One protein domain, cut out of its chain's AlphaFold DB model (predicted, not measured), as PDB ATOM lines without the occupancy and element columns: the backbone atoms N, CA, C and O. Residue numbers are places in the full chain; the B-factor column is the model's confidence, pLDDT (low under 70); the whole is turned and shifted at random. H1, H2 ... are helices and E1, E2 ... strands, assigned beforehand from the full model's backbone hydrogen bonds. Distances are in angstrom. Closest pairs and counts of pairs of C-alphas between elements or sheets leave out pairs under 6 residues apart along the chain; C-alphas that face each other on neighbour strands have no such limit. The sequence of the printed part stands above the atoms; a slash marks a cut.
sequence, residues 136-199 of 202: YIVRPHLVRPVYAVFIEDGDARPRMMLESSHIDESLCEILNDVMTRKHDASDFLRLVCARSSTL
ATOM      1  N   TYR A 136     149.999 219.470 185.547       88.44
ATOM      2  CA  TYR A 136     150.676 219.922 186.758       88.44
ATOM      3  C   TYR A 136     150.124 221.278 187.198       88.44
ATOM      4  O   TYR A 136     150.269 222.282 186.504       88.44
ATOM      5  N   ILE A 137     149.499 221.316 188.378       86.62
ATOM      6  CA  ILE A 137     148.954 222.549 188.957       86.62
ATOM      7  C   ILE A 137     149.998 223.142 189.896       86.62
ATOM      8  O   ILE A 137     150.277 222.586 190.964       86.62
ATOM      9  N   VAL A 138     150.554 224.290 189.513       86.38
ATOM     10  CA  VAL A 138     151.574 224.975 190.307       86.38
ATOM     11  C   VAL A 138     150.929 225.526 191.575       86.38
ATOM     12  O   VAL A 138     149.950 226.275 191.539       86.38
ATOM     13  N   ARG A 139     151.473 225.146 192.734       83.00
ATOM     14  CA  ARG A 139     150.920 225.555 194.029       83.00
ATOM     15  C   ARG A 139     151.101 227.070 194.217       83.00
ATOM     16  O   ARG A 139     152.204 227.570 193.977       83.00
ATOM     17  N   PRO A 140     150.085 227.808 194.711       81.38
ATOM     18  CA  PRO A 140     150.160 229.266 194.840       81.38
ATOM     19  C   PRO A 140     151.396 229.766 195.599       81.38
ATOM     20  O   PRO A 140     152.064 230.692 195.156       81.38
ATOM     21  N   HIS A 141     151.771 229.113 196.702       81.31
ATOM     22  CA  HIS A 141     152.938 229.503 197.501       81.31
ATOM     23  C   HIS A 141     154.287 229.328 196.769       81.31
ATOM     24  O   HIS A 141     155.279 229.946 197.157       81.31
ATOM     25  N   LEU A 142     154.346 228.510 195.710       83.12
ATOM     26  CA  LEU A 142     155.549 228.338 194.890       83.12
ATOM     27  C   LEU A 142     155.704 229.455 193.870       83.12
ATOM     28  O   LEU A 142     156.822 229.936 193.674       83.12
ATOM     29  N   VAL A 143     154.590 229.875 193.266       86.75
ATOM     30  CA  VAL A 143     154.572 230.867 192.188       86.75
ATOM     31  C   VAL A 143     154.449 232.305 192.697       86.75
ATOM     32  O   VAL A 143     155.037 233.194 192.097       86.75
ATOM     33  N   ARG A 144     153.795 232.560 193.839       86.88
ATOM     34  CA  ARG A 144     153.633 233.920 194.400       86.88
ATOM     35  C   ARG A 144     154.951 234.692 194.566       86.88
ATOM     36  O   ARG A 144     155.005 235.837 194.126       86.88
ATOM     37  N   PRO A 145     156.038 234.104 195.109       87.88
ATOM     38  CA  PRO A 145     157.327 234.794 195.170       87.88
ATOM     39  C   PRO A 145     157.906 235.119 193.789       87.88
ATOM     40  O   PRO A 145     158.632 236.094 193.653       87.88
ATOM     41  N   VAL A 146     157.588 234.314 192.771       90.06
ATOM     42  CA  VAL A 146     157.957 234.601 191.380       90.06
ATOM     43  C   VAL A 146     157.101 235.752 190.859       90.06
ATOM     44  O   VAL A 146     157.645 236.731 190.369       90.06
ATOM     45  N   TYR A 147     155.780 235.723 191.042       89.19
ATOM     46  CA  TYR A 147     154.917 236.838 190.647       89.19
ATOM     47  C   TYR A 147     155.332 238.169 191.279       89.19
ATOM     48  O   TYR A 147     155.298 239.184 190.595       89.19
ATOM     49  N   ALA A 148     155.793 238.185 192.529       87.06
ATOM     50  CA  ALA A 148     156.289 239.408 193.162       87.06
ATOM     51  C   ALA A 148     157.497 240.031 192.430       87.06
ATOM     52  O   ALA A 148     157.687 241.240 192.489       87.06
ATOM     53  N   VAL A 149     158.295 239.221 191.726       88.94
ATOM     54  CA  VAL A 149     159.441 239.688 190.927       88.94
ATOM     55  C   VAL A 149     159.009 240.181 189.544       88.94
ATOM     56  O   VAL A 149     159.651 241.071 188.996       88.94
ATOM     57  N   PHE A 150     157.943 239.607 188.977       89.00
ATOM     58  CA  PHE A 150     157.605 239.771 187.558       89.00
ATOM     59  C   PHE A 150     156.275 240.503 187.276       89.00
ATOM     60  O   PHE A 150     156.095 241.014 186.173       89.00
ATOM     61  N   ILE A 151     155.315 240.519 188.213       81.38
ATOM     62  CA  ILE A 151     153.899 240.879 187.961       81.38
ATOM     63  C   ILE A 151     153.291 241.819 189.037       81.38
ATOM     64  O   ILE A 151     152.218 242.361 188.800       81.38
ATOM     65  N   GLU A 152     153.982 242.114 190.150       73.06
ATOM     66  CA  GLU A 152     153.585 243.009 191.277       73.06
ATOM     67  C   GLU A 152     152.268 242.656 192.016       73.06
ATOM     68  O   GLU A 152     152.241 242.731 193.241       73.06
ATOM     69  N   ASP A 153     151.216 242.197 191.329       70.19
ATOM     70  CA  ASP A 153     149.907 241.800 191.879       70.19
ATOM     71  C   ASP A 153     149.694 240.275 191.788       70.19
ATOM     72  O   ASP A 153     148.787 239.752 191.137       70.19
ATOM     73  N   GLY A 154     150.620 239.531 192.396       62.94
ATOM     74  CA  GLY A 154     150.640 238.068 192.336       62.94
ATOM     75  C   GLY A 154     149.506 237.373 193.095       62.94
ATOM     76  O   GLY A 154     149.244 236.197 192.842       62.94
ATOM     77  N   ASP A 155     148.839 238.068 194.018       62.16
ATOM     78  CA  ASP A 155     147.788 237.482 194.855       62.16
ATOM     79  C   ASP A 155     146.430 237.410 194.147       62.16
ATOM     80  O   ASP A 155     145.635 236.521 194.464       62.16
ATOM     81  N   ALA A 156     146.189 238.273 193.155       62.78
ATOM     82  CA  ALA A 156     144.967 238.277 192.350       62.78
ATOM     83  C   ALA A 156     145.027 237.350 191.119       62.78
ATOM     84  O   ALA A 156     144.033 237.214 190.403       62.78
ATOM     85  N   ARG A 157     146.180 236.731 190.824       68.94
ATOM     86  CA  ARG A 157     146.366 235.933 189.602       68.94
ATOM     87  C   ARG A 157     145.813 234.504 189.741       68.94
ATOM     88  O   ARG A 157     145.903 233.907 190.819       68.94
ATOM     89  N   PRO A 158     145.257 233.936 188.651       64.88
ATOM     90  CA  PRO A 158     144.723 232.579 188.650       64.88
ATOM     91  C   PRO A 158     145.810 231.536 188.951       64.88
ATOM     92  O   PRO A 158     147.018 231.785 188.849       64.88
ATOM     93  N   ARG A 159     145.371 230.335 189.350       78.31
ATOM     94  CA  ARG A 159     146.269 229.183 189.515       78.31
ATOM     95  C   ARG A 159     146.905 228.868 188.162       78.31
ATOM     96  O   ARG A 159     146.184 228.660 187.199       78.31
ATOM     97  N   MET A 160     148.233 228.786 188.122       86.25
ATOM     98  CA  MET A 160     148.948 228.376 186.916       86.25
ATOM     99  C   MET A 160     148.857 226.862 186.741       86.25
ATOM    100  O   MET A 160     149.179 226.095 187.659       86.25
ATOM    101  N   MET A 161     148.481 226.449 185.538       88.38
ATOM    102  CA  MET A 161     148.397 225.054 185.138       88.38
ATOM    103  C   MET A 161     149.331 224.782 183.958       88.38
ATOM    104  O   MET A 161     149.436 225.586 183.035       88.38
ATOM    105  N   LEU A 162     150.041 223.656 184.012       89.69
ATOM    106  CA  LEU A 162     150.847 223.144 182.909       89.69
ATOM    107  C   LEU A 162     150.171 221.885 182.378       89.69
ATOM    108  O   LEU A 162     149.971 220.938 183.137       89.69
ATOM    109  N   GLU A 163     149.844 221.881 181.094       90.50
ATOM    110  CA  GLU A 163     149.177 220.774 180.413       90.50
ATOM    111  C   GLU A 163     150.094 220.191 179.339       90.50
ATOM    112  O   GLU A 163     150.793 220.916 178.629       90.50
ATOM    113  N   SER A 164     150.113 218.865 179.203       91.88
ATOM    114  CA  SER A 164     150.956 218.208 178.196       91.88
ATOM    115  C   SER A 164     150.384 218.286 176.778       91.88
ATOM    116  O   SER A 164     151.109 218.050 175.815       91.88
ATOM    117  N   SER A 165     149.082 218.549 176.642       90.31
ATOM    118  CA  SER A 165     148.366 218.525 175.360       90.31
ATOM    119  C   SER A 165     148.206 219.904 174.719       90.31
ATOM    120  O   SER A 165     148.001 219.989 173.510       90.31
ATOM    121  N   HIS A 166     148.290 220.979 175.503       90.75
ATOM    122  CA  HIS A 166     148.120 222.355 175.043       90.75
ATOM    123  C   HIS A 166     148.744 223.344 176.035       90.75
ATOM    124  O   HIS A 166     149.092 222.984 177.155       90.75
ATOM    125  N   ILE A 167     148.882 224.603 175.618       90.19
ATOM    126  CA  ILE A 167     149.246 225.694 176.523       90.19
ATOM    127  C   ILE A 167     147.948 226.238 177.119       90.19
ATOM    128  O   ILE A 167     147.093 226.719 176.377       90.19
ATOM    129  N   ASP A 168     147.800 226.127 178.437       88.56
ATOM    130  CA  ASP A 168     146.627 226.616 179.162       88.56
ATOM    131  C   ASP A 168     146.491 228.146 179.060       88.56
ATOM    132  O   ASP A 168     147.491 228.875 179.045       88.56
ATOM    133  N   GLU A 169     145.253 228.644 179.007       88.31
ATOM    134  CA  GLU A 169     144.964 230.077 178.865       88.31
ATOM    135  C   GLU A 169     145.546 230.891 180.026       88.31
ATOM    136  O   GLU A 169     146.157 231.935 179.786       88.31
ATOM    137  N   SER A 170     145.494 230.367 181.259       85.88
ATOM    138  CA  SER A 170     146.080 231.051 182.419       85.88
ATOM    139  C   SER A 170     147.587 231.245 182.257       85.88
ATOM    140  O   SER A 170     148.123 232.298 182.605       85.88
ATOM    141  N   LEU A 171     148.288 230.263 181.678       89.19
ATOM    142  CA  LEU A 171     149.715 230.380 181.414       89.19
ATOM    143  C   LEU A 171     149.982 231.424 180.325       89.19
ATOM    144  O   LEU A 171     150.879 232.249 180.490       89.19
ATOM    145  N   CYS A 172     149.200 231.423 179.244       90.81
ATOM    146  CA  CYS A 172     149.300 232.435 178.189       90.81
ATOM    147  C   CYS A 172     149.132 233.858 178.740       90.81
ATOM    148  O   CYS A 172     149.965 234.721 178.457       90.81
ATOM    149  N   GLU A 173     148.100 234.098 179.550       89.25
ATOM    150  CA  GLU A 173     147.846 235.393 180.193       89.25
ATOM    151  C   GLU A 173     149.038 235.846 181.041       89.25
ATOM    152  O   GLU A 173     149.538 236.960 180.880       89.25
ATOM    153  N   ILE A 174     149.558 234.949 181.882       89.62
ATOM    154  CA  ILE A 174     150.708 235.229 182.745       89.62
ATOM    155  C   ILE A 174     151.944 235.590 181.915       89.62
ATOM    156  O   ILE A 174     152.620 236.573 182.215       89.62
ATOM    157  N   LEU A 175     152.263 234.825 180.868       91.81
ATOM    158  CA  LEU A 175     153.446 235.097 180.045       91.81
ATOM    159  C   LEU A 175     153.311 236.419 179.277       91.81
ATOM    160  O   LEU A 175     154.286 237.167 179.168       91.81
ATOM    161  N   ASN A 176     152.109 236.746 178.802       91.88
ATOM    162  CA  ASN A 176     151.831 238.026 178.153       91.88
ATOM    163  C   ASN A 176     151.990 239.210 179.117       91.88
ATOM    164  O   ASN A 176     152.564 240.237 178.738       91.88
ATOM    165  N   ASP A 177     151.559 239.067 180.371       90.00
ATOM    166  CA  ASP A 177     151.760 240.083 181.409       90.00
ATOM    167  C   ASP A 177     153.245 240.317 181.703       90.00
ATOM    168  O   ASP A 177     153.700 241.466 181.761       90.00
ATOM    169  N   VAL A 178     154.013 239.232 181.848       92.19
ATOM    170  CA  VAL A 178     155.468 239.280 182.065       92.19
ATOM    171  C   VAL A 178     156.148 240.061 180.936       92.19
ATOM    172  O   VAL A 178     156.937 240.975 181.197       92.19
ATOM    173  N   MET A 179     155.791 239.762 179.683       93.00
ATOM    174  CA  MET A 179     156.337 240.458 178.514       93.00
ATOM    175  C   MET A 179     155.902 241.926 178.446       93.00
ATOM    176  O   MET A 179     156.723 242.795 178.143       93.00
ATOM    177  N   THR A 180     154.644 242.232 178.773       92.81
ATOM    178  CA  THR A 180     154.118 243.611 178.797       92.81
ATOM    179  C   THR A 180     154.883 244.481 179.798       92.81
ATOM    180  O   THR A 180     155.145 245.659 179.544       92.81
ATOM    181  N   ARG A 181     155.330 243.880 180.904       90.12
ATOM    182  CA  ARG A 181     156.173 244.515 181.928       90.12
ATOM    183  C   ARG A 181     157.667 244.534 181.579       90.12
ATOM    184  O   ARG A 181     158.472 244.972 182.394       90.12
ATOM    185  N   LYS A 182     158.043 244.136 180.356       92.31
ATOM    186  CA  LYS A 182     159.424 244.093 179.838       92.31
ATOM    187  C   LYS A 182     160.349 243.127 180.585       92.31
ATOM    188  O   LYS A 182     161.567 243.310 180.569       92.31
ATOM    189  N   HIS A 183     159.788 242.100 181.211       94.00
ATOM    190  CA  HIS A 183     160.562 240.987 181.742       94.00
ATOM    191  C   HIS A 183     160.665 239.845 180.716       94.00
ATOM    192  O   HIS A 183     159.863 239.751 179.788       94.00
ATOM    193  N   ASP A 184     161.648 238.959 180.893       94.94
ATOM    194  CA  ASP A 184     161.817 237.766 180.056       94.94
ATOM    195  C   ASP A 184     160.904 236.625 180.546       94.94
ATOM    196  O   ASP A 184     161.050 236.111 181.660       94.94
ATOM    197  N   ALA A 185     159.966 236.207 179.692       93.88
ATOM    198  CA  ALA A 185     159.055 235.088 179.939       93.88
ATOM    199  C   ALA A 185     159.788 233.751 180.172       93.88
ATOM    200  O   ALA A 185     159.330 232.909 180.947       93.88
ATOM    201  N   SER A 186     160.952 233.562 179.550       94.44
ATOM    202  CA  SER A 186     161.793 232.378 179.742       94.44
ATOM    203  C   SER A 186     162.393 232.347 181.142       94.44
ATOM    204  O   SER A 186     162.430 231.287 181.768       94.44
ATOM    205  N   ASP A 187     162.844 233.492 181.657       94.81
ATOM    206  CA  ASP A 187     163.390 233.589 183.015       94.81
ATOM    207  C   ASP A 187     162.310 233.379 184.070       94.81
ATOM    208  O   ASP A 187     162.538 232.677 185.060       94.81
ATOM    209  N   PHE A 188     161.109 233.901 183.814       93.31
ATOM    210  CA  PHE A 188     159.932 233.612 184.622       93.31
ATOM    211  C   PHE A 188     159.670 232.098 184.710       93.31
ATOM    212  O   PHE A 188     159.649 231.537 185.810       93.31
ATOM    213  N   LEU A 189     159.552 231.412 183.565       92.12
ATOM    214  CA  LEU A 189     159.313 229.965 183.523       92.12
ATOM    215  C   LEU A 189     160.434 229.172 184.201       92.12
ATOM    216  O   LEU A 189     160.156 228.261 184.981       92.12
ATOM    217  N   ARG A 190     161.699 229.542 183.965       92.06
ATOM    218  CA  ARG A 190     162.851 228.913 184.628       92.06
ATOM    219  C   ARG A 190     162.741 229.010 186.144       92.06
ATOM    220  O   ARG A 190     162.980 228.010 186.821       92.06
ATOM    221  N   LEU A 191     162.365 230.173 186.680       91.75
ATOM    222  CA  LEU A 191     162.250 230.360 188.124       91.75
ATOM    223  C   LEU A 191     161.077 229.564 188.710       91.75
ATOM    224  O   LEU A 191     161.234 228.957 189.773       91.75
ATOM    225  N   VAL A 192     159.940 229.497 188.008       90.12
ATOM    226  CA  VAL A 192     158.812 228.630 188.390       90.12
ATOM    227  C   VAL A 192     159.249 227.164 188.429       90.12
ATOM    228  O   VAL A 192     159.095 226.506 189.460       90.12
ATOM    229  N   CYS A 193     159.852 226.654 187.353       88.25
ATOM    230  CA  CYS A 193     160.307 225.265 187.270       88.25
ATOM    231  C   CYS A 193     161.359 224.931 188.336       88.25
ATOM    232  O   CYS A 193     161.268 223.883 188.977       88.25
ATOM    233  N   ALA A 194     162.324 225.826 188.572       87.94
ATOM    234  CA  ALA A 194     163.350 225.640 189.594       87.94
ATOM    235  C   ALA A 194     162.723 225.456 190.982       87.94
ATOM    236  O   ALA A 194     163.040 224.486 191.672       87.94
ATOM    237  N   ARG A 195     161.766 226.317 191.354       85.31
ATOM    238  CA  ARG A 195     161.074 226.244 192.651       85.31
ATOM    239  C   ARG A 195     160.212 224.991 192.794       85.31
ATOM    240  O   ARG A 195     160.193 224.401 193.875       85.31
ATOM    241  N   SER A 196     159.561 224.557 191.716       80.81
ATOM    242  CA  SER A 196     158.782 223.314 191.693       80.81
ATOM    243  C   SER A 196     159.666 222.068 191.835       80.81
ATOM    244  O   SER A 196     159.291 221.128 192.529       80.81
ATOM    245  N   SER A 197     160.870 222.072 191.250       71.69
ATOM    246  CA  SER A 197     161.800 220.931 191.299       71.69
ATOM    247  C   SER A 197     162.453 220.713 192.671       71.69
ATOM    248  O   SER A 197     162.685 219.574 193.074       71.69
ATOM    249  N   THR A 198     162.701 221.786 193.431       59.94
ATOM    250  CA  THR A 198     163.358 221.722 194.752       59.94
ATOM    251  C   THR A 198     162.558 220.986 195.831       59.94
ATOM    252  O   THR A 198     163.129 220.623 196.858       59.94
ATOM    253  N   LEU A 199     161.261 220.751 195.616       52.34
ATOM    254  CA  LEU A 199     160.395 220.017 196.545       52.34
ATOM    255  C   LEU A 199     160.297 218.519 196.240       52.34
ATOM    256  O   LEU A 199     160.005 217.755 197.147       52.34
TER     257      LEU A 199
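What this domain is: This is residues 136 to 199 of the 202 residues of the protein "Hypothetical protein" of Polarella glacialis (UniProt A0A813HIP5). What shape is this? H3 packs side by side with H1, and H2 meets H3 at a corner, making a V with short E1 toward its open end. What builds it? It has 64 printed residues, with three named helices and one strand in the order H1, E1, H2, H3, mostly helix. It is compact, with a radius of gyration of the C-alphas of 10.8 A and spans of 26 by 25 by 21 A.

Where its parts are: Where is the longest helix? H3, residues 185 to 197, measures 18.4 A and ends at C-alpha 197 (161.800, 220.931, 191.299). And the others? H1, residues 140 to 150, measures 14.8 A from C-alpha 140 (150.160, 229.266, 194.840); H2, residues 169 to 180, 16.3 A; E1, residues 161 to 163, 6.4 A.

How they stand to each other: What touches H3? H1 does, at a shallow tilt of 29 degrees, opposite ways; their closest C-alphas, of Val 143 and Val 192, are 6.1 A apart. H2 touches H3 only at the corner, closest at C-alphas of Leu 175 and Ala 185, 5.6 A. And the backbones? O i to N i+4 pairs are within hydrogen-bond range throughout H2 and H3, and 4 of 7 in H1. E1 pairs with no named strand.

The domain as a whole: Is it cut? The printed part has no cut. Where is confidence low? Residues 154 to 158 and 198 to 199 are under 70.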